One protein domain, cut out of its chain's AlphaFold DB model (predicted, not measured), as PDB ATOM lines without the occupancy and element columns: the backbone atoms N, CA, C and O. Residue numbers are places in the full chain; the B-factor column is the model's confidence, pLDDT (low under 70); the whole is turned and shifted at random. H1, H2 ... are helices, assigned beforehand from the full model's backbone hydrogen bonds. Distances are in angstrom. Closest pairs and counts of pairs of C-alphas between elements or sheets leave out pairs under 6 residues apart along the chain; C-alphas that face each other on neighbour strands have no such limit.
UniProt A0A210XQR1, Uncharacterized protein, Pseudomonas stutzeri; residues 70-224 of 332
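What this domain is: This is residues 70 to 224 of the 332 residues of an uncharacterized protein of Pseudomonas stutzeri (UniProt A0A210XQR1). What shape is this? It is a long rod of helices: the hairpin of H1 and H2 with short H4 and H5 beside it at one end, and H3 beside the long H6 toward the other, where residues 215 to 224 of H6 stick out. H2, H3 and H6 make an up-and-down bundle, each running against the one before it in the chain. What is printed? There are 155 residues with six named helices, H1 to H6 in order, and no named strand: all helix, loose, with a radius of gyration of the C-alphas of 21.7 A and spans of 83 by 24 by 21 A.

Where its parts are: What comes first? H1, residues 70 to 88, begins at C-alpha 70 (86.181, 144.723, 128.111) and measures 27.0 A; H2, residues 92 to 125, measures 48.9 A. What follows? H3 is residues 134 to 155, 31.4 A; H4, 160 to 166, and H5, 171 to 177, measure 10.1 A each. H6, residues 185 to 224, measures 57.1 A and ends at C-alpha 224 (61.184, 138.936, 79.185).

How they stand to each other: What touches H6? H3 does, at a shallow tilt of 16 degrees, opposite ways, the closest C-alphas, Met 145 and Ile 200, being 6.0 A apart. Residues 185 to 203 of H6 touch H2, closest at C-alphas Thr 106 and Leu 185, 6.1 A. H5 only just touches H6, only at the corner, with 3 pairs of C-alphas within 8 A. And H1 and H4? H1 and H2 form a helical hairpin, closest at C-alphas Tyr 83 and Met 95, 5.4 A. H4 only just touches H1, with 3 pairs within 8 A, closest at C-alphas Cys 80 and Leu 166, 6.5 A. Are the backbones helical? In H1 to H6 every O i to N i+4 pair is within hydrogen-bond range.

The domain as a whole: How long is it? The two C-alphas farthest apart, Asn 90 and Asp 224, are 82.7 A apart. Is it unbroken and sure? The printed part has no cut and no long link; pLDDT is under 70 in residues 126 to 133, 168 to 169 and 178 to 184.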
ATOM      1  N   LYS A  70      84.949 144.288 127.436       78.88
ATOM      2  CA  LYS A  70      86.181 144.723 128.111       78.88
ATOM      3  C   LYS A  70      85.886 145.243 129.511       78.88
ATOM      4  O   LYS A  70      86.535 144.808 130.455       78.88
ATOM      5  N   GLU A  71      84.900 146.120 129.653       81.94
ATOM      6  CA  GLU A  71      84.502 146.674 130.952       81.94
ATOM      7  C   GLU A  71      83.991 145.582 131.901       81.94
ATOM      8  O   GLU A  71      84.378 145.515 133.070       81.94
ATOM      9  N   THR A  72      83.192 144.649 131.382       81.88
ATOM     10  CA  THR A  72      82.736 143.490 132.167       81.88
ATOM     11  C   THR A  72      83.892 142.577 132.580       81.88
ATOM     12  O   THR A  72      83.895 142.074 133.703       81.88
ATOM     13  N   LEU A  73      84.913 142.399 131.733       83.06
ATOM     14  CA  LEU A  73      86.127 141.662 132.092       83.06
ATOM     15  C   LEU A  73      86.933 142.381 133.183       83.06
ATOM     16  O   LEU A  73      87.386 141.721 134.114       83.06
ATOM     17  N   ILE A  74      87.056 143.709 133.121       85.44
ATOM     18  CA  ILE A  74      87.689 144.518 134.179       85.44
ATOM     19  C   ILE A  74      86.910 144.378 135.493       85.44
ATOM     20  O   ILE A  74      87.503 144.163 136.545       85.44
ATOM     21  N   SER A  75      85.579 144.412 135.436       86.06
ATOM     22  CA  SER A  75      84.721 144.243 136.616       86.06
ATOM     23  C   SER A  75      84.888 142.854 137.245       86.06
ATOM     24  O   SER A  75      85.000 142.720 138.462       86.06
ATOM     25  N   ILE A  76      84.977 141.808 136.416       85.19
ATOM     26  CA  ILE A  76      85.283 140.440 136.857       85.19
ATOM     27  C   ILE A  76      86.666 140.382 137.519       85.19
ATOM     28  O   ILE A  76      86.794 139.784 138.586       85.19
ATOM     29  N   GLN A  77      87.683 141.023 136.934       86.81
ATOM     30  CA  GLN A  77      89.031 141.100 137.509       86.81
ATOM     31  C   GLN A  77      89.019 141.768 138.884       86.81
ATOM     32  O   GLN A  77      89.491 141.170 139.847       86.81
ATOM     33  N   GLN A  78      88.390 142.937 139.001       88.25
ATOM     34  CA  GLN A  78      88.263 143.668 140.263       88.25
ATOM     35  C   GLN A  78      87.525 142.851 141.330       88.25
ATOM     36  O   GLN A  78      87.917 142.850 142.495       88.25
ATOM     37  N   HIS A  79      86.469 142.121 140.957       85.75
ATOM     38  CA  HIS A  79      85.764 141.232 141.880       85.75
ATOM     39  C   HIS A  79      86.617 140.037 142.320       85.75
ATOM     40  O   HIS A  79      86.543 139.657 143.488       85.75
ATOM     41  N   CYS A  80      87.437 139.468 141.433       85.25
ATOM     42  CA  CYS A  80      88.393 138.418 141.790       85.25
ATOM     43  C   CYS A  80      89.500 138.940 142.715       85.25
ATOM     44  O   CYS A  80      89.812 138.291 143.705       85.25
ATOM     45  N   GLU A  81      90.061 140.117 142.439       88.00
ATOM     46  CA  GLU A  81      91.077 140.754 143.286       88.00
ATOM     47  C   GLU A  81      90.520 141.102 144.668       88.00
ATOM     48  O   GLU A  81      91.130 140.763 145.680       88.00
ATOM     49  N   SER A  82      89.317 141.681 144.723       86.50
ATOM     50  CA  SER A  82      88.630 141.988 145.986       86.50
ATOM     51  C   SER A  82      88.309 140.724 146.787       86.50
ATOM     52  O   SER A  82      88.391 140.728 148.010       86.50
ATOM     53  N   TYR A  83      87.973 139.622 146.109       86.81
ATOM     54  CA  TYR A  83      87.770 138.327 146.758       86.81
ATOM     55  C   TYR A  83      89.072 137.781 147.358       86.81
ATOM     56  O   TYR A  83      89.068 137.314 148.495       86.81
ATOM     57  N   HIS A  84      90.189 137.867 146.627       86.75
ATOM     58  CA  HIS A  84      91.501 137.450 147.135       86.75
ATOM     59  C   HIS A  84      91.962 138.309 148.317       86.75
ATOM     60  O   HIS A  84      92.499 137.761 149.276       86.75
ATOM     61  N   ALA A  85      91.701 139.621 148.287       86.44
ATOM     62  CA  ALA A  85      91.966 140.525 149.406       86.44
ATOM     63  C   ALA A  85      91.124 140.162 150.642       86.44
ATOM     64  O   ALA A  85      91.680 139.894 151.701       86.44
ATOM     65  N   ALA A  86      89.805 140.000 150.486       86.00
ATOM     66  CA  ALA A  86      88.913 139.596 151.580       86.00
ATOM     67  C   ALA A  86      89.276 138.223 152.175       86.00
ATOM     68  O   ALA A  86      89.087 137.975 153.367       86.00
ATOM     69  N   LYS A  87      89.817 137.321 151.346       85.19
ATOM     70  CA  LYS A  87      90.331 136.025 151.787       85.19
ATOM     71  C   LYS A  87      91.635 136.154 152.576       85.19
ATOM     72  O   LYS A  87      91.814 135.418 153.541       85.19
ATOM     73  N   ALA A  88      92.534 137.057 152.181       86.81
ATOM     74  CA  ALA A  88      93.747 137.353 152.945       86.81
ATOM     75  C   ALA A  88      93.415 137.971 154.314       86.81
ATOM     76  O   ALA A  88      94.049 137.623 155.309       86.81
ATOM     77  N   ASP A  89      92.368 138.794 154.366       88.25
ATOM     78  CA  ASP A  89      91.877 139.453 155.581       88.25
ATOM     79  C   ASP A  89      90.989 138.543 156.463       88.25
ATOM     80  O   ASP A  89      90.599 138.936 157.560       88.25
ATOM     81  N   ASN A  90      90.693 137.307 156.026       84.44
ATOM     82  CA  ASN A  90      89.820 136.334 156.705       84.44
ATOM     83  C   ASN A  90      88.395 136.846 157.022       84.44
ATOM     84  O   ASN A  90      87.790 136.428 158.011       84.44
ATOM     85  N   SER A  91      87.817 137.684 156.156       88.50
ATOM     86  CA  SER A  91      86.441 138.190 156.296       88.50
ATOM     87  C   SER A  91      85.448 137.355 155.463       88.50
ATOM     88  O   SER A  91      85.314 137.581 154.255       88.50
ATOM     89  N   PRO A  92      84.713 136.388 156.054       84.38
ATOM     90  CA  PRO A  92      83.840 135.481 155.299       84.38
ATOM     91  C   PRO A  92      82.634 136.178 154.654       84.38
ATOM     92  O   PRO A  92      82.227 135.799 153.555       84.38
ATOM     93  N   GLU A  93      82.092 137.219 155.288       86.25
ATOM     94  CA  GLU A  93      80.941 137.967 154.765       86.25
ATOM     95  C   GLU A  93      81.276 138.707 153.462       86.25
ATOM     96  O   GLU A  93      80.518 138.655 152.485       86.25
ATOM     97  N   ASP A  94      82.456 139.330 153.405       82.50
ATOM     98  CA  ASP A  94      82.928 140.031 152.214       82.50
ATOM     99  C   ASP A  94      83.263 139.055 151.083       82.50
ATOM    100  O   ASP A  94      82.892 139.293 149.927       82.50
ATOM    101  N   MET A  95      83.862 137.900 151.402       80.38
ATOM    102  CA  MET A  95      84.089 136.831 150.424       80.38
ATOM    103  C   MET A  95      82.782 136.380 149.755       80.38
ATOM    104  O   MET A  95      82.712 136.290 148.525       80.38
ATOM    105  N   GLU A  96      81.730 136.114 150.533       85.88
ATOM    106  CA  GLU A  96      80.433 135.708 149.985       85.88
ATOM    107  C   GLU A  96      79.781 136.809 149.146       85.88
ATOM    108  O   GLU A  96      79.193 136.530 148.094       85.88
ATOM    109  N   ARG A  97      79.890 138.069 149.575       87.12
ATOM    110  CA  ARG A  97      79.359 139.222 148.841       87.12
ATOM    111  C   ARG A  97      80.031 139.370 147.479       87.12
ATOM    112  O   ARG A  97      79.337 139.548 146.473       87.12
ATOM    113  N   HIS A  98      81.357 139.263 147.421       85.38
ATOM    114  CA  HIS A  98      82.109 139.324 146.167       85.38
ATOM    115  C   HIS A  98      81.826 138.120 145.263       85.38
ATOM    116  O   HIS A  98      81.663 138.297 144.056       85.38
ATOM    117  N   LEU A  99      81.633 136.923 145.827       85.00
ATOM    118  CA  LEU A  99      81.229 135.739 145.066       85.00
ATOM    119  C   LEU A  99      79.825 135.903 144.459       85.00
ATOM    120  O   LEU A  99      79.629 135.624 143.276       85.00
ATOM    121  N   LYS A 100      78.849 136.419 145.219       86.44
ATOM    122  CA  LYS A 100      77.493 136.708 144.710       86.44
ATOM    123  C   LYS A 100      77.526 137.733 143.570       86.44
ATOM    124  O   LYS A 100      76.883 137.514 142.543       86.44
ATOM    125  N   ARG A 101      78.319 138.803 143.706       86.06
ATOM    126  CA  ARG A 101      78.536 139.813 142.651       86.06
ATOM    127  C   ARG A 101      79.182 139.217 141.401       86.06
ATOM    128  O   ARG A 101      78.699 139.447 140.292       86.06
ATOM    129  N   LEU A 102      80.212 138.389 141.569       84.56
ATOM    130  CA  LEU A 102      80.867 137.677 140.472       84.56
ATOM    131  C   LEU A 102      79.902 136.716 139.759       84.56
ATOM    132  O   LEU A 102      79.879 136.636 138.532       84.56
ATOM    133  N   SER A 103      79.060 136.003 140.511       83.75
ATOM    134  CA  SER A 103      78.054 135.119 139.919       83.75
ATOM    135  C   SER A 103      76.990 135.901 139.153       83.75
ATOM    136  O   SER A 103      76.561 135.436 138.098       83.75
ATOM    137  N   HIS A 104      76.557 137.057 139.658       85.31
ATOM    138  CA  HIS A 104      75.573 137.898 138.982       85.31
ATOM    139  C   HIS A 104      76.125 138.467 137.671       85.31
ATOM    140  O   HIS A 104      75.515 138.268 136.625       85.31
ATOM    141  N   THR A 105      77.313 139.071 137.711       82.00
ATOM    142  CA  THR A 105      78.000 139.603 136.519       82.00
ATOM    143  C   THR A 105      78.253 138.514 135.477       82.00
ATOM    144  O   THR A 105      77.971 138.709 134.297       82.00
ATOM    145  N   THR A 106      78.671 137.318 135.901       83.25
ATOM    146  CA  THR A 106      78.828 136.159 135.007       83.25
ATOM    147  C   THR A 106      77.506 135.767 134.339       83.25
ATOM    148  O   THR A 106      77.459 135.603 133.121       83.25
ATOM    149  N   ARG A 107      76.409 135.651 135.100       82.69
ATOM    150  CA  ARG A 107      75.084 135.329 134.538       82.69
ATOM    151  C   ARG A 107      74.581 136.411 133.591       82.69
ATOM    152  O   ARG A 107      73.992 136.078 132.570       82.69
ATOM    153  N   GLN A 108      74.829 137.677 133.913       83.50
ATOM    154  CA  GLN A 108      74.479 138.807 133.064       83.50
ATOM    155  C   GLN A 108      75.192 138.699 131.713       83.50
ATOM    156  O   GLN A 108      74.530 138.750 130.682       83.50
ATOM    157  N   VAL A 109      76.507 138.442 131.698       81.56
ATOM    158  CA  VAL A 109      77.260 138.209 130.451       81.56
ATOM    159  C   VAL A 109      76.672 137.038 129.659       81.56
ATOM    160  O   VAL A 109      76.461 137.162 128.458       81.56
ATOM    161  N   ILE A 110      76.353 135.922 130.320       82.19
ATOM    162  CA  ILE A 110      75.763 134.748 129.657       82.19
ATOM    163  C   ILE A 110      74.390 135.073 129.046       82.19
ATOM    164  O   ILE A 110      74.134 134.678 127.911       82.19
ATOM    165  N   SER A 111      73.526 135.792 129.772       83.12
ATOM    166  CA  SER A 111      72.214 136.217 129.265       83.12
ATOM    167  C   SER A 111      72.369 137.101 128.037       83.12
ATOM    168  O   SER A 111      71.777 136.806 127.009       83.12
ATOM    169  N   HIS A 112      73.244 138.109 128.100       80.31
ATOM    170  CA  HIS A 112      73.475 139.022 126.979       80.31
ATOM    171  C   HIS A 112      73.995 138.309 125.736       80.31
ATOM    172  O   HIS A 112      73.532 138.585 124.636       80.31
ATOM    173  N   LEU A 113      74.924 137.361 125.890       80.06
ATOM    174  CA  LEU A 113      75.399 136.567 124.752       80.06
ATOM    175  C   LEU A 113      74.272 135.736 124.131       80.06
ATOM    176  O   LEU A 113      74.170 135.668 122.906       80.06
ATOM    177  N   ARG A 114      73.396 135.164 124.965       82.00
ATOM    178  CA  ARG A 114      72.227 134.418 124.497       82.00
ATOM    179  C   ARG A 114      71.232 135.318 123.771       82.00
ATOM    180  O   ARG A 114      70.703 134.918 122.739       82.00
ATOM    181  N   ASP A 115      70.983 136.511 124.292       81.75
ATOM    182  CA  ASP A 115      70.045 137.465 123.708       81.75
ATOM    183  C   ASP A 115      70.564 137.978 122.356       81.75
ATOM    184  O   ASP A 115      69.813 138.004 121.384       81.75
ATOM    185  N   GLU A 116      71.863 138.264 122.237       77.19
ATOM    186  CA  GLU A 116      72.498 138.618 120.960       77.19
ATOM    187  C   GLU A 116      72.425 137.485 119.930       77.19
ATOM    188  O   GLU A 116      72.119 137.723 118.758       77.19
ATOM    189  N   TYR A 117      72.648 136.240 120.360       80.81
ATOM    190  CA  TYR A 117      72.456 135.071 119.504       80.81
ATOM    191  C   TYR A 117      71.000 134.949 119.030       80.81
ATOM    192  O   TYR A 117      70.752 134.764 117.838       80.81
ATOM    193  N   LEU A 118      70.030 135.092 119.939       81.38
ATOM    194  CA  LEU A 118      68.605 135.022 119.613       81.38
ATOM    195  C   LEU A 118      68.191 136.134 118.649       81.38
ATOM    196  O   LEU A 118      67.480 135.862 117.689       81.38
ATOM    197  N   LEU A 119      68.677 137.360 118.843       77.62
ATOM    198  CA  LEU A 119      68.432 138.471 117.924       77.62
ATOM    199  C   LEU A 119      69.009 138.190 116.533       77.62
ATOM    200  O   LEU A 119      68.333 138.410 115.529       77.62
ATOM    201  N   ALA A 120      70.232 137.661 116.456       75.69
ATOM    202  CA  ALA A 120      70.870 137.321 115.185       75.69
ATOM    203  C   ALA A 120      70.135 136.186 114.464       75.69
ATOM    204  O   ALA A 120      69.934 136.232 113.250       75.69
ATOM    205  N   ARG A 121      69.683 135.186 115.222       81.88
ATOM    206  CA  ARG A 121      68.868 134.088 114.712       81.88
ATOM    207  C   ARG A 121      67.510 134.579 114.215       81.88
ATOM    208  O   ARG A 121      67.143 134.255 113.090       81.88
ATOM    209  N   ASN A 122      66.813 135.397 114.999       78.25
ATOM    210  CA  ASN A 122      65.527 135.985 114.626       78.25
ATOM    211  C   ASN A 122      65.654 136.883 113.393       78.25
ATOM    212  O   ASN A 122      64.753 136.900 112.568       78.25
ATOM    213  N   PHE A 123      66.776 137.578 113.208       73.44
ATOM    214  CA  PHE A 123      67.036 138.340 111.984       73.44
ATOM    215  C   PHE A 123      67.168 137.437 110.742       73.44
ATOM    216  O   PHE A 123      66.679 137.773 109.663       73.44
ATOM    217  N   ILE A 124      67.806 136.271 110.888       71.75
ATOM    218  CA  ILE A 124      67.954 135.290 109.801       71.75
ATOM    219  C   ILE A 124      66.624 134.586 109.501       71.75
ATOM    220  O   ILE A 124      66.289 134.388 108.334       71.75
ATOM    221  N   GLU A 125      65.886 134.182 110.536       73.75
ATOM    222  CA  GLU A 125      64.619 133.447 110.418       73.75
ATOM    223  C   GLU A 125      63.446 134.364 110.047       73.75
ATOM    224  O   GLU A 125      62.610 133.981 109.235       73.75
ATOM    225  N   GLY A 126      63.434 135.598 110.556       68.69
ATOM    226  CA  GLY A 126      62.442 136.642 110.276       68.69
ATOM    227  C   GLY A 126      62.513 137.225 108.864       68.69
ATOM    228  O   GLY A 126      61.704 138.075 108.514       68.69
ATOM    229  N   GLY A 127      63.444 136.748 108.032       60.91
ATOM    230  CA  GLY A 127      63.400 136.976 106.593       60.91
ATOM    231  C   GLY A 127      63.844 138.364 106.144       60.91
ATOM    232  O   GLY A 127      63.225 138.901 105.238       60.91
ATOM    233  N   TYR A 128      64.965 138.870 106.674       58.91
ATOM    234  CA  TYR A 128      65.601 140.153 106.317       58.91
ATOM    235  C   TYR A 128      64.701 141.370 106.553       58.91
ATOM    236  O   TYR A 128      63.486 141.306 106.420       58.91
ATOM    237  N   GLY A 129      65.299 142.511 106.897       53.16
ATOM    238  CA  GLY A 129      64.543 143.737 107.147       53.16
ATOM    239  C   GLY A 129      63.548 144.061 106.028       53.16
ATOM    240  O   GLY A 129      63.755 143.704 104.864       53.16
ATOM    241  N   TYR A 130      62.481 144.770 106.393       51.22
ATOM    242  CA  TYR A 130      61.336 145.165 105.562       51.22
ATOM    243  C   TYR A 130      61.679 145.943 104.269       51.22
ATOM    244  O   TYR A 130      60.784 146.377 103.549       51.22
ATOM    245  N   SER A 131      62.961 146.119 103.929       56.06
ATOM    246  CA  SER A 131      63.384 146.791 102.706       56.06
ATOM    247  C   SER A 131      63.103 145.943 101.466       56.06
ATOM    248  O   SER A 131      63.449 144.762 101.356       56.06
ATOM    249  N   THR A 132      62.495 146.573 100.470       62.38
ATOM    250  CA  THR A 132      62.235 146.007  99.141       62.38
ATOM    251  C   THR A 132      63.490 145.989  98.263       62.38
ATOM    252  O   THR A 132      63.555 145.234  97.290       62.38
ATOM    253  N   ARG A 133      64.524 146.767  98.614       67.12
ATOM    254  CA  ARG A 133      65.736 146.946  97.806       67.12
ATOM    255  C   ARG A 133      66.807 145.915  98.152       67.12
ATOM    256  O   ARG A 133      67.131 145.667  99.310       67.12
ATOM    257  N   LEU A 134      67.415 145.329  97.118       73.19
ATOM    258  CA  LEU A 134      68.496 144.349  97.272       73.19
ATOM    259  C   LEU A 134      69.740 144.941  97.949       73.19
ATOM    260  O   LEU A 134      70.374 144.260  98.753       73.19
ATOM    261  N   SER A 135      70.104 146.176  97.591       71.56
ATOM    262  CA  SER A 135      71.267 146.882  98.139       71.56
ATOM    263  C   SER A 135      71.194 146.972  99.655       71.56
ATOM    264  O   SER A 135      72.165 146.669 100.341       71.56
ATOM    265  N   ASP A 136      70.013 147.316 100.153       73.75
ATOM    266  CA  ASP A 136      69.766 147.563 101.565       73.75
ATOM    267  C   ASP A 136      69.783 146.234 102.316       73.75
ATOM    268  O   ASP A 136      70.508 146.095 103.290       73.75
ATOM    269  N   ARG A 137      69.156 145.187 101.759       73.44
ATOM    270  CA  ARG A 137      69.256 143.825 102.312       73.44
ATOM    271  C   ARG A 137      70.698 143.333 102.404       73.44
ATOM    272  O   ARG A 137      71.081 142.727 103.399       73.44
ATOM    273  N   LEU A 138      71.507 143.556 101.366       78.38
ATOM    274  CA  LEU A 138      72.919 143.166 101.386       78.38
ATOM    275  C   LEU A 138      73.717 143.980 102.407       78.38
ATOM    276  O   LEU A 138      74.587 143.408 103.064       78.38
ATOM    277  N   ARG A 139      73.408 145.270 102.563       79.25
ATOM    278  CA  ARG A 139      74.000 146.136 103.585       79.25
ATOM    279  C   ARG A 139      73.635 145.661 104.990       79.25
ATOM    280  O   ARG A 139      74.532 145.521 105.812       79.25
ATOM    281  N   ASP A 140      72.376 145.322 105.241       77.25
ATOM    282  CA  ASP A 140      71.909 144.826 106.540       77.25
ATOM    283  C   ASP A 140      72.568 143.492 106.899       77.25
ATOM    284  O   ASP A 140      73.062 143.313 108.010       77.25
ATOM    285  N   ILE A 141      72.673 142.575 105.930       78.56
ATOM    286  CA  ILE A 141      73.395 141.306 106.104       78.56
ATOM    287  C   ILE A 141      74.878 141.566 106.413       78.56
ATOM    288  O   ILE A 141      75.443 140.940 107.309       78.56
ATOM    289  N   GLN A 142      75.527 142.495 105.704       81.44
ATOM    290  CA  GLN A 142      76.928 142.854 105.948       81.44
ATOM    291  C   GLN A 142      77.141 143.513 107.312       81.44
ATOM    292  O   GLN A 142      78.107 143.178 107.999       81.44
ATOM    293  N   ASN A 143      76.233 144.389 107.731       81.75
ATOM    294  CA  ASN A 143      76.249 145.016 109.047       81.75
ATOM    295  C   ASN A 143      76.072 143.966 110.150       81.75
ATOM    296  O   ASN A 143      76.851 143.943 111.107       81.75
ATOM    297  N   ALA A 144      75.120 143.043 109.979       79.62
ATOM    298  CA  ALA A 144      74.894 141.943 110.908       79.62
ATOM    299  C   ALA A 144      76.133 141.043 111.030       79.62
ATOM    300  O   ALA A 144      76.611 140.787 112.136       79.62
ATOM    301  N   MET A 145      76.732 140.643 109.902       81.81
ATOM    302  CA  MET A 145      77.995 139.895 109.891       81.81
ATOM    303  C   MET A 145      79.135 140.669 110.563       81.81
ATOM    304  O   MET A 145      79.898 140.094 111.336       81.81
ATOM    305  N   GLY A 146      79.261 141.970 110.291       82.56
ATOM    306  CA  GLY A 146      80.284 142.826 110.892       82.56
ATOM    307  C   GLY A 146      80.162 142.895 112.414       82.56
ATOM    308  O   GLY A 146      81.165 142.781 113.119       82.56
ATOM    309  N   ARG A 147      78.939 143.014 112.939       77.88
ATOM    310  CA  ARG A 147      78.672 143.018 114.384       77.88
ATOM    311  C   ARG A 147      78.946 141.658 115.022       77.88
ATOM    312  O   ARG A 147      79.622 141.622 116.048       77.88
ATOM    313  N   LEU A 148      78.520 140.557 114.398       81.44
ATOM    314  CA  LEU A 148      78.810 139.202 114.889       81.44
ATOM    315  C   LEU A 148      80.314 138.917 114.922       81.44
ATOM    316  O   LEU A 148      80.810 138.396 115.916       81.44
ATOM    317  N   ARG A 149      81.068 139.343 113.899       84.50
ATOM    318  CA  ARG A 149      82.539 139.245 113.891       84.50
ATOM    319  C   ARG A 149      83.173 140.071 115.008       84.50
ATOM    320  O   ARG A 149      84.028 139.561 115.721       84.50
ATOM    321  N   ARG A 150      82.711 141.308 115.230       83.25
ATOM    322  CA  ARG A 150      83.172 142.138 116.358       83.25
ATOM    323  C   ARG A 150      82.871 141.482 117.707       83.25
ATOM    324  O   ARG A 150      83.718 141.528 118.593       83.25
ATOM    325  N   LEU A 151      81.694 140.878 117.878       81.75
ATOM    326  CA  LEU A 151      81.336 140.148 119.096       81.75
ATOM    327  C   LEU A 151      82.237 138.919 119.281       81.75
ATOM    328  O   LEU A 151      82.803 138.736 120.356       81.75
ATOM    329  N   HIS A 152      82.442 138.138 118.219       82.94
ATOM    330  CA  HIS A 152      83.351 136.994 118.205       82.94
ATOM    331  C   HIS A 152      84.791 137.406 118.575       82.94
ATOM    332  O   HIS A 152      85.436 136.756 119.400       82.94
ATOM    333  N   ASP A 153      85.290 138.516 118.029       81.81
ATOM    334  CA  ASP A 153      86.617 139.044 118.351       81.81
ATOM    335  C   ASP A 153      86.706 139.546 119.794       81.81
ATOM    336  O   ASP A 153      87.683 139.262 120.483       81.81
ATOM    337  N   LYS A 154      85.671 140.220 120.305       81.00
ATOM    338  CA  LYS A 154      85.607 140.609 121.721       81.00
ATOM    339  C   LYS A 154      85.578 139.388 122.648       81.00
ATOM    340  O   LYS A 154      86.204 139.417 123.704       81.00
ATOM    341  N   LEU A 155      84.946 138.286 122.244       79.38
ATOM    342  CA  LEU A 155      84.969 137.025 122.996       79.38
ATOM    343  C   LEU A 155      86.374 136.393 123.059       79.38
ATOM    344  O   LEU A 155      86.635 135.600 123.961       79.38
ATOM    345  N   LYS A 156      87.322 136.784 122.186       78.31
ATOM    346  CA  LYS A 156      88.752 136.399 122.294       78.31
ATOM    347  C   LYS A 156      89.449 136.919 123.533       78.31
ATOM    348  O   LYS A 156      90.410 136.291 123.972       78.31
ATOM    349  N   LEU A 157      88.918 137.963 124.155       75.94
ATOM    350  CA  LEU A 157      89.436 138.482 125.417       75.94
ATOM    351  C   LEU A 157      89.194 137.506 126.585       75.94
ATOM    352  O   LEU A 157      90.023 137.401 127.492       75.94
ATOM    353  N   PHE A 158      88.117 136.715 126.522       71.25
ATOM    354  CA  PHE A 158      87.830 135.638 127.469       71.25
ATOM    355  C   PHE A 158      88.611 134.371 127.093       71.25
ATOM    356  O   PHE A 158      88.074 133.386 126.579       71.25
ATOM    357  N   SER A 159      89.921 134.403 127.325       74.31
ATOM    358  CA  SER A 159      90.786 133.232 127.191       74.31
ATOM    359  C   SER A 159      90.719 132.358 128.443       74.31
ATOM    360  O   SER A 159      90.658 132.854 129.568       74.31
ATOM    361  N   PHE A 160      90.808 131.037 128.262       70.75
ATOM    362  CA  PHE A 160      90.955 130.100 129.378       70.75
ATOM    363  C   PHE A 160      92.136 130.491 130.275       70.75
ATOM    364  O   PHE A 160      92.022 130.501 131.494       70.75
ATOM    365  N   ARG A 161      93.260 130.899 129.670       74.50
ATOM    366  CA  ARG A 161      94.480 131.276 130.395       74.50
ATOM    367  C   ARG A 161      94.309 132.562 131.203       74.50
ATOM    368  O   ARG A 161      94.867 132.650 132.293       74.50
ATOM    369  N   SER A 162      93.564 133.547 130.692       74.50
ATOM    370  CA  SER A 162      93.319 134.796 131.426       74.50
ATOM    371  C   SER A 162      92.386 134.553 132.607       74.50
ATOM    372  O   SER A 162      92.714 134.949 133.721       74.50
ATOM    373  N   LEU A 163      91.298 133.809 132.402       73.69
ATOM    374  CA  LEU A 163      90.370 133.428 133.470       73.69
ATOM    375  C   LEU A 163      91.039 132.533 134.522       73.69
ATOM    376  O   LEU A 163      90.896 132.783 135.712       73.69
ATOM    377  N   HIS A 164      91.839 131.547 134.108       77.69
ATOM    378  CA  HIS A 164      92.568 130.664 135.022       77.69
ATOM    379  C   HIS A 164      93.645 131.397 135.837       77.69
ATOM    380  O   HIS A 164      93.914 131.038 136.979       77.69
ATOM    381  N   ARG A 165      94.263 132.451 135.287       80.81
ATOM    382  CA  ARG A 165      95.214 133.276 136.045       80.81
ATOM    383  C   ARG A 165      94.526 134.033 137.186       80.81
ATOM    384  O   ARG A 165      95.115 134.172 138.251       80.81
ATOM    385  N   LEU A 166      93.291 134.489 136.971       75.06
ATOM    386  CA  LEU A 166      92.518 135.266 137.948       75.06
ATOM    387  C   LEU A 166      91.981 134.419 139.108       75.06
ATOM    388  O   LEU A 166      91.745 134.936 140.198       75.06
ATOM    389  N   THR A 167      91.814 133.110 138.911       75.06
ATOM    390  CA  THR A 167      91.283 132.225 139.957       75.06
ATOM    391  C   THR A 167      92.307 131.880 141.036       75.06
ATOM    392  O   THR A 167      91.903 131.388 142.082       75.06
ATOM    393  N   GLY A 168      93.610 132.118 140.833       66.94
ATOM    394  CA  GLY A 168      94.616 131.997 141.899       66.94
ATOM    395  C   GLY A 168      94.670 130.630 142.604       66.94
ATOM    396  O   GLY A 168      95.097 130.562 143.750       66.94
ATOM    397  N   ARG A 169      94.247 129.543 141.927       66.25
ATOM    398  CA  ARG A 169      94.062 128.166 142.453       66.25
ATOM    399  C   ARG A 169      92.854 127.942 143.379       66.25
ATOM    400  O   ARG A 169      92.712 126.846 143.921       66.25
ATOM    401  N   ASP A 170      91.941 128.901 143.506       77.12
ATOM    402  CA  ASP A 170      90.734 128.725 144.313       77.12
ATOM    403  C   ASP A 170      89.675 127.860 143.636       77.12
ATOM    404  O   ASP A 170      89.188 128.165 142.549       77.12
ATOM    405  N   ARG A 171      89.270 126.778 144.316       77.81
ATOM    406  CA  ARG A 171      88.282 125.803 143.814       77.81
ATOM    407  C   ARG A 171      86.910 126.426 143.540       77.81
ATOM    408  O   ARG A 171      86.238 126.014 142.598       77.81
ATOM    409  N   THR A 172      86.496 127.406 144.339       76.31
ATOM    410  CA  THR A 172      85.213 128.119 144.202       76.31
ATOM    411  C   THR A 172      85.199 129.007 142.959       76.31
ATOM    412  O   THR A 172      84.291 128.896 142.134       76.31
ATOM    413  N   LEU A 173      86.243 129.817 142.766       75.25
ATOM    414  CA  LEU A 173      86.415 130.656 141.578       75.25
ATOM    415  C   LEU A 173      86.640 129.817 140.315       75.25
ATOM    416  O   LEU A 173      86.048 130.101 139.273       75.25
ATOM    417  N   LEU A 174      87.423 128.737 140.411       77.56
ATOM    418  CA  LEU A 174      87.612 127.775 139.322       77.56
ATOM    419  C   LEU A 174      86.282 127.145 138.896       77.56
ATOM    420  O   LEU A 174      86.046 126.977 137.698       77.56
ATOM    421  N   ARG A 175      85.394 126.832 139.851       78.69
ATOM    422  CA  ARG A 175      84.077 126.266 139.543       78.69
ATOM    423  C   ARG A 175      83.187 127.250 138.778       78.69
ATOM    424  O   ARG A 175      82.492 126.835 137.858       78.69
ATOM    425  N   LEU A 176      83.223 128.533 139.138       72.94
ATOM    426  CA  LEU A 176      82.394 129.571 138.517       72.94
ATOM    427  C   LEU A 176      82.912 130.013 137.141       72.94
ATOM    428  O   LEU A 176      82.124 130.197 136.215       72.94
ATOM    429  N   LEU A 177      84.228 130.178 136.994       73.06
ATOM    430  CA  LEU A 177      84.815 130.788 135.797       73.06
ATOM    431  C   LEU A 177      85.272 129.766 134.752       73.06
ATOM    432  O   LEU A 177      85.082 130.000 133.560       73.06
ATOM    433  N   THR A 178      85.868 128.649 135.178       68.25
ATOM    434  CA  THR A 178      86.615 127.733 134.288       68.25
ATOM    435  C   THR A 178      86.082 126.309 134.222       68.25
ATOM    436  O   THR A 178      86.512 125.559 133.355       68.25
ATOM    437  N   SER A 179      85.190 125.909 135.127       66.06
ATOM    438  CA  SER A 179      84.659 124.543 135.144       66.06
ATOM    439  C   SER A 179      83.960 124.183 133.838       66.06
ATOM    440  O   SER A 179      83.303 125.021 133.235       66.06
ATOM    441  N   GLU A 180      84.013 122.920 133.438       55.78
ATOM    442  CA  GLU A 180      83.279 122.396 132.279       55.78
ATOM    443  C   GLU A 180      81.757 122.315 132.517       55.78
ATOM    444  O   GLU A 180      80.995 121.970 131.617       55.78
ATOM    445  N   ILE A 181      81.289 122.666 133.720       54.03
ATOM    446  CA  ILE A 181      79.865 122.674 134.073       54.03
ATOM    447  C   ILE A 181      79.101 123.680 133.200       54.03
ATOM    448  O   ILE A 181      79.491 124.842 133.057       54.03
ATOM    449  N   GLN A 182      77.963 123.227 132.670       51.28
ATOM    450  CA  GLN A 182      76.988 124.031 131.938       51.28
ATOM    451  C   GLN A 182      76.556 125.237 132.793       51.28
ATOM    452  O   GLN A 182      75.845 125.089 133.783       51.28
ATOM    453  N   GLY A 183      77.035 126.432 132.434       56.41
ATOM    454  CA  GLY A 183      76.800 127.675 133.183       56.41
ATOM    455  C   GLY A 183      78.063 128.372 133.697       56.41
ATOM    456  O   GLY A 183      77.959 129.490 134.200       56.41
ATOM    457  N   SER A 184      79.248 127.769 133.550       64.25
ATOM    458  CA  SER A 184      80.500 128.506 133.734       64.25
ATOM    459  C   SER A 184      80.694 129.528 132.617       64.25
ATOM    460  O   SER A 184      80.269 129.321 131.474       64.25
ATOM    461  N   LEU A 185      81.369 130.633 132.939       70.56
ATOM    462  CA  LEU A 185      81.634 131.692 131.966       70.56
ATOM    463  C   LEU A 185      82.384 131.146 130.743       70.56
ATOM    464  O   LEU A 185      82.022 131.450 129.612       70.56
ATOM    465  N   HIS A 186      83.404 130.311 130.957       74.19
ATOM    466  CA  HIS A 186      84.211 129.773 129.867       74.19
ATOM    467  C   HIS A 186      83.428 128.828 128.944       74.19
ATOM    468  O   HIS A 186      83.496 128.980 127.725       74.19
ATOM    469  N   SER A 187      82.654 127.897 129.512       75.31
ATOM    470  CA  SER A 187      81.833 126.958 128.735       75.31
ATOM    471  C   SER A 187      80.757 127.698 127.934       75.31
ATOM    472  O   SER A 187      80.596 127.468 126.734       75.31
ATOM    473  N   ALA A 188      80.092 128.682 128.551       72.50
ATOM    474  CA  ALA A 188      79.119 129.524 127.865       72.50
ATOM    475  C   ALA A 188      79.757 130.368 126.750       72.50
ATOM    476  O   ALA A 188      79.194 130.460 125.664       72.50
ATOM    477  N   VAL A 189      80.939 130.951 126.973       77.44
ATOM    478  CA  VAL A 189      81.661 131.712 125.942       77.44
ATOM    479  C   VAL A 189      82.050 130.818 124.763       77.44
ATOM    480  O   VAL A 189      81.882 131.231 123.619       77.44
ATOM    481  N   MET A 190      82.541 129.601 125.008       79.00
ATOM    482  CA  MET A 190      82.924 128.679 123.931       79.00
ATOM    483  C   MET A 190      81.724 128.205 123.117       79.00
ATOM    484  O   MET A 190      81.782 128.223 121.892       79.00
ATOM    485  N   ARG A 191      80.613 127.872 123.780       81.19
ATOM    486  CA  ARG A 191      79.371 127.512 123.094       81.19
ATOM    487  C   ARG A 191      78.821 128.665 122.251       81.19
ATOM    488  O   ARG A 191      78.485 128.471 121.091       81.19
ATOM    489  N   ASN A 192      78.776 129.875 122.808       79.62
ATOM    490  CA  ASN A 192      78.330 131.040 122.045       79.62
ATOM    491  C   ASN A 192      79.264 131.319 120.859       79.62
ATOM    492  O   ASN A 192      78.800 131.747 119.816       79.62
ATOM    493  N   ARG A 193      80.571 131.049 120.964       81.38
ATOM    494  CA  ARG A 193      81.495 131.204 119.829       81.38
ATOM    495  C   ARG A 193      81.192 130.263 118.679       81.38
ATOM    496  O   ARG A 193      81.120 130.739 117.552       81.38
ATOM    497  N   SER A 194      81.000 128.974 118.955       84.06
ATOM    498  CA  SER A 194      80.643 128.016 117.905       84.06
ATOM    499  C   SER A 194      79.298 128.370 117.273       84.06
ATOM    500  O   SER A 194      79.186 128.407 116.053       84.06
ATOM    501  N   GLU A 195      78.306 128.727 118.095       83.88
ATOM    502  CA  GLU A 195      76.984 129.148 117.619       83.88
ATOM    503  C   GLU A 195      77.065 130.439 116.772       83.88
ATOM    504  O   GLU A 195      76.435 130.536 115.720       83.88
ATOM    505  N   LEU A 196      77.889 131.420 117.159       82.81
ATOM    506  CA  LEU A 196      78.123 132.638 116.374       82.81
ATOM    507  C   LEU A 196      78.822 132.342 115.039       82.81
ATOM    508  O   LEU A 196      78.446 132.932 114.026       82.81
ATOM    509  N   ASP A 197      79.798 131.435 115.009       85.38
ATOM    510  CA  ASP A 197      80.487 131.043 113.772       85.38
ATOM    511  C   ASP A 197      79.536 130.340 112.795       85.38
ATOM    512  O   ASP A 197      79.550 130.615 111.592       85.38
ATOM    513  N   GLU A 198      78.640 129.492 113.302       87.62
ATOM    514  CA  GLU A 198      77.566 128.888 112.512       87.62
ATOM    515  C   GLU A 198      76.626 129.945 111.919       87.62
ATOM    516  O   GLU A 198      76.317 129.893 110.721       87.62
ATOM    517  N   LEU A 199      76.211 130.942 112.711       83.25
ATOM    518  CA  LEU A 199      75.372 132.043 112.227       83.25
ATOM    519  C   LEU A 199      76.089 132.907 111.184       83.25
ATOM    520  O   LEU A 199      75.475 133.273 110.180       83.25
ATOM    521  N   ILE A 200      77.377 133.202 111.374       85.38
ATOM    522  CA  ILE A 200      78.191 133.944 110.398       85.38
ATOM    523  C   ILE A 200      78.257 133.169 109.078       85.38
ATOM    524  O   ILE A 200      78.000 133.742 108.019       85.38
ATOM    525  N   ASN A 201      78.528 131.864 109.127       87.38
ATOM    526  CA  ASN A 201      78.567 131.011 107.937       87.38
ATOM    527  C   ASN A 201      77.203 130.935 107.241       87.38
ATOM    528  O   ASN A 201      77.119 130.928 106.008       87.38
ATOM    529  N   ARG A 202      76.115 130.893 108.017       85.88
ATOM    530  CA  ARG A 202      74.750 130.916 107.483       85.88
ATOM    531  C   ARG A 202      74.452 132.244 106.789       85.88
ATOM    532  O   ARG A 202      73.948 132.210 105.671       85.88
ATOM    533  N   LEU A 203      74.811 133.379 107.393       82.31
ATOM    534  CA  LEU A 203      74.669 134.714 106.796       82.31
ATOM    535  C   LEU A 203      75.510 134.884 105.524       82.31
ATOM    536  O   LEU A 203      75.048 135.508 104.569       82.31
ATOM    537  N   ASP A 204      76.701 134.290 105.461       85.69
ATOM    538  CA  ASP A 204      77.548 134.364 104.270       85.69
ATOM    539  C   ASP A 204      76.957 133.568 103.095       85.69
ATOM    540  O   ASP A 204      76.732 134.116 102.010       85.69
ATOM    541  N   LYS A 205      76.564 132.306 103.332       86.25
ATOM    542  CA  LYS A 205      75.834 131.476 102.348       86.25
ATOM    543  C   LYS A 205      74.579 132.182 101.847       86.25
ATOM    544  O   LYS A 205      74.238 132.154 100.664       86.25
ATOM    545  N   LEU A 206      73.889 132.838 102.757       80.69
ATOM    546  CA  LEU A 206      72.686 133.592 102.493       80.69
ATOM    547  C   LEU A 206      72.969 134.825 101.625       80.69
ATOM    548  O   LEU A 206      72.262 135.052 100.645       80.69
ATOM    549  N   SER A 207      74.040 135.572 101.896       82.94
ATOM    550  CA  SER A 207      74.447 136.710 101.066       82.94
ATOM    551  C   SER A 207      74.704 136.274  99.615       82.94
ATOM    552  O   SER A 207      74.280 136.937  98.661       82.94
ATOM    553  N   LEU A 208      75.307 135.092  99.434       85.25
ATOM    554  CA  LEU A 208      75.549 134.487  98.128       85.25
ATOM    555  C   LEU A 208      74.248 134.075  97.437       85.25
ATOM    556  O   LEU A 208      74.088 134.335  96.243       85.25
ATOM    557  N   THR A 209      73.302 133.460  98.153       83.62
ATOM    558  CA  THR A 209      72.007 133.075  97.561       83.62
ATOM    559  C   THR A 209      71.183 134.294  97.156       83.62
ATOM    560  O   THR A 209      70.608 134.293  96.067       83.62
ATOM    561  N   VAL A 210      71.188 135.366  97.951       81.62
ATOM    562  CA  VAL A 210      70.521 136.637  97.629       81.62
ATOM    563  C   VAL A 210      71.112 137.264  96.361       81.62
ATOM    564  O   VAL A 210      70.365 137.631  95.451       81.62
ATOM    565  N   ARG A 211      72.446 137.303  96.235       83.44
ATOM    566  CA  ARG A 211      73.129 137.772  95.013       83.44
ATOM    567  C   ARG A 211      72.786 136.913  93.794       83.44
ATOM    568  O   ARG A 211      72.459 137.457  92.740       83.44
ATOM    569  N   LYS A 212      72.812 135.582  93.933       84.38
ATOM    570  CA  LYS A 212      72.450 134.640  92.857       84.38
ATOM    571  C   LYS A 212      71.004 134.839  92.397       84.38
ATOM    572  O   LYS A 212      70.772 134.986  91.201       84.38
ATOM    573  N   ARG A 213      70.050 134.910  93.332       82.06
ATOM    574  CA  ARG A 213      68.626 135.152  93.040       82.06
ATOM    575  C   ARG A 213      68.408 136.490  92.348       82.06
ATOM    576  O   ARG A 213      67.621 136.564  91.414       82.06
ATOM    577  N   SER A 214      69.122 137.537  92.758       82.25
ATOM    578  CA  SER A 214      69.022 138.825  92.076       82.25
ATOM    579  C   SER A 214      69.545 138.782  90.646       82.25
ATOM    580  O   SER A 214      68.888 139.307  89.755       82.25
ATOM    581  N   ARG A 215      70.700 138.148  90.416       82.62
ATOM    582  CA  ARG A 215      71.238 137.975  89.062       82.62
ATOM    583  C   ARG A 215      70.271 137.183  88.184       82.62
ATOM    584  O   ARG A 215      70.069 137.553  87.037       82.62
ATOM    585  N   LEU A 216      69.663 136.127  88.723       79.88
ATOM    586  CA  LEU A 216      68.660 135.344  88.005       79.88
ATOM    587  C   LEU A 216      67.440 136.203  87.640       79.88
ATOM    588  O   LEU A 216      67.039 136.203  86.487       79.88
ATOM    589  N   ARG A 217      66.912 137.002  88.578       81.75
ATOM    590  CA  ARG A 217      65.813 137.943  88.294       81.75
ATOM    591  C   ARG A 217      66.167 138.954  87.206       81.75
ATOM    592  O   ARG A 217      65.358 139.187  86.326       81.75
ATOM    593  N   GLN A 218      67.371 139.526  87.239       81.31
ATOM    594  CA  GLN A 218      67.832 140.447  86.193       81.31
ATOM    595  C   GLN A 218      67.888 139.777  84.820       81.31
ATOM    596  O   GLN A 218      67.496 140.384  83.832       81.31
ATOM    597  N   VAL A 219      68.356 138.529  84.765       81.38
ATOM    598  CA  VAL A 219      68.372 137.756  83.524       81.38
ATOM    599  C   VAL A 219      66.958 137.476  83.028       81.38
ATOM    600  O   VAL A 219      66.693 137.704  81.857       81.38
ATOM    601  N   VAL A 220      66.060 137.013  83.901       79.12
ATOM    602  CA  VAL A 220      64.661 136.752  83.535       79.12
ATOM    603  C   VAL A 220      64.017 138.025  82.998       79.12
ATOM    604  O   VAL A 220      63.487 138.002  81.902       79.12
ATOM    605  N   HIS A 221      64.192 139.165  83.673       80.50
ATOM    606  CA  HIS A 221      63.705 140.450  83.167       80.50
ATOM    607  C   HIS A 221      64.314 140.854  81.819       80.50
ATOM    608  O   HIS A 221      63.626 141.462  81.005       80.50
ATOM    609  N   ALA A 222      65.589 140.547  81.569       78.81
ATOM    610  CA  ALA A 222      66.222 140.823  80.280       78.81
ATOM    611  C   ALA A 222      65.656 139.934  79.163       78.81
ATOM    612  O   ALA A 222      65.414 140.426  78.064       78.81
ATOM    613  N   VAL A 223      65.412 138.652  79.452       82.62
ATOM    614  CA  VAL A 223      64.774 137.713  78.521       82.62
ATOM    615  C   VAL A 223      63.320 138.111  78.273       82.62
ATOM    616  O   VAL A 223      62.916 138.198  77.121       82.62
ATOM    617  N   ASP A 224      62.559 138.448  79.313       81.38
ATOM    618  CA  ASP A 224      61.184 138.936  79.185       81.38
ATOM    619  C   ASP A 224      61.128 140.199  78.318       81.38
ATOM    620  O   ASP A 224      60.310 140.291  77.409       81.38
TER     621      ASP A 224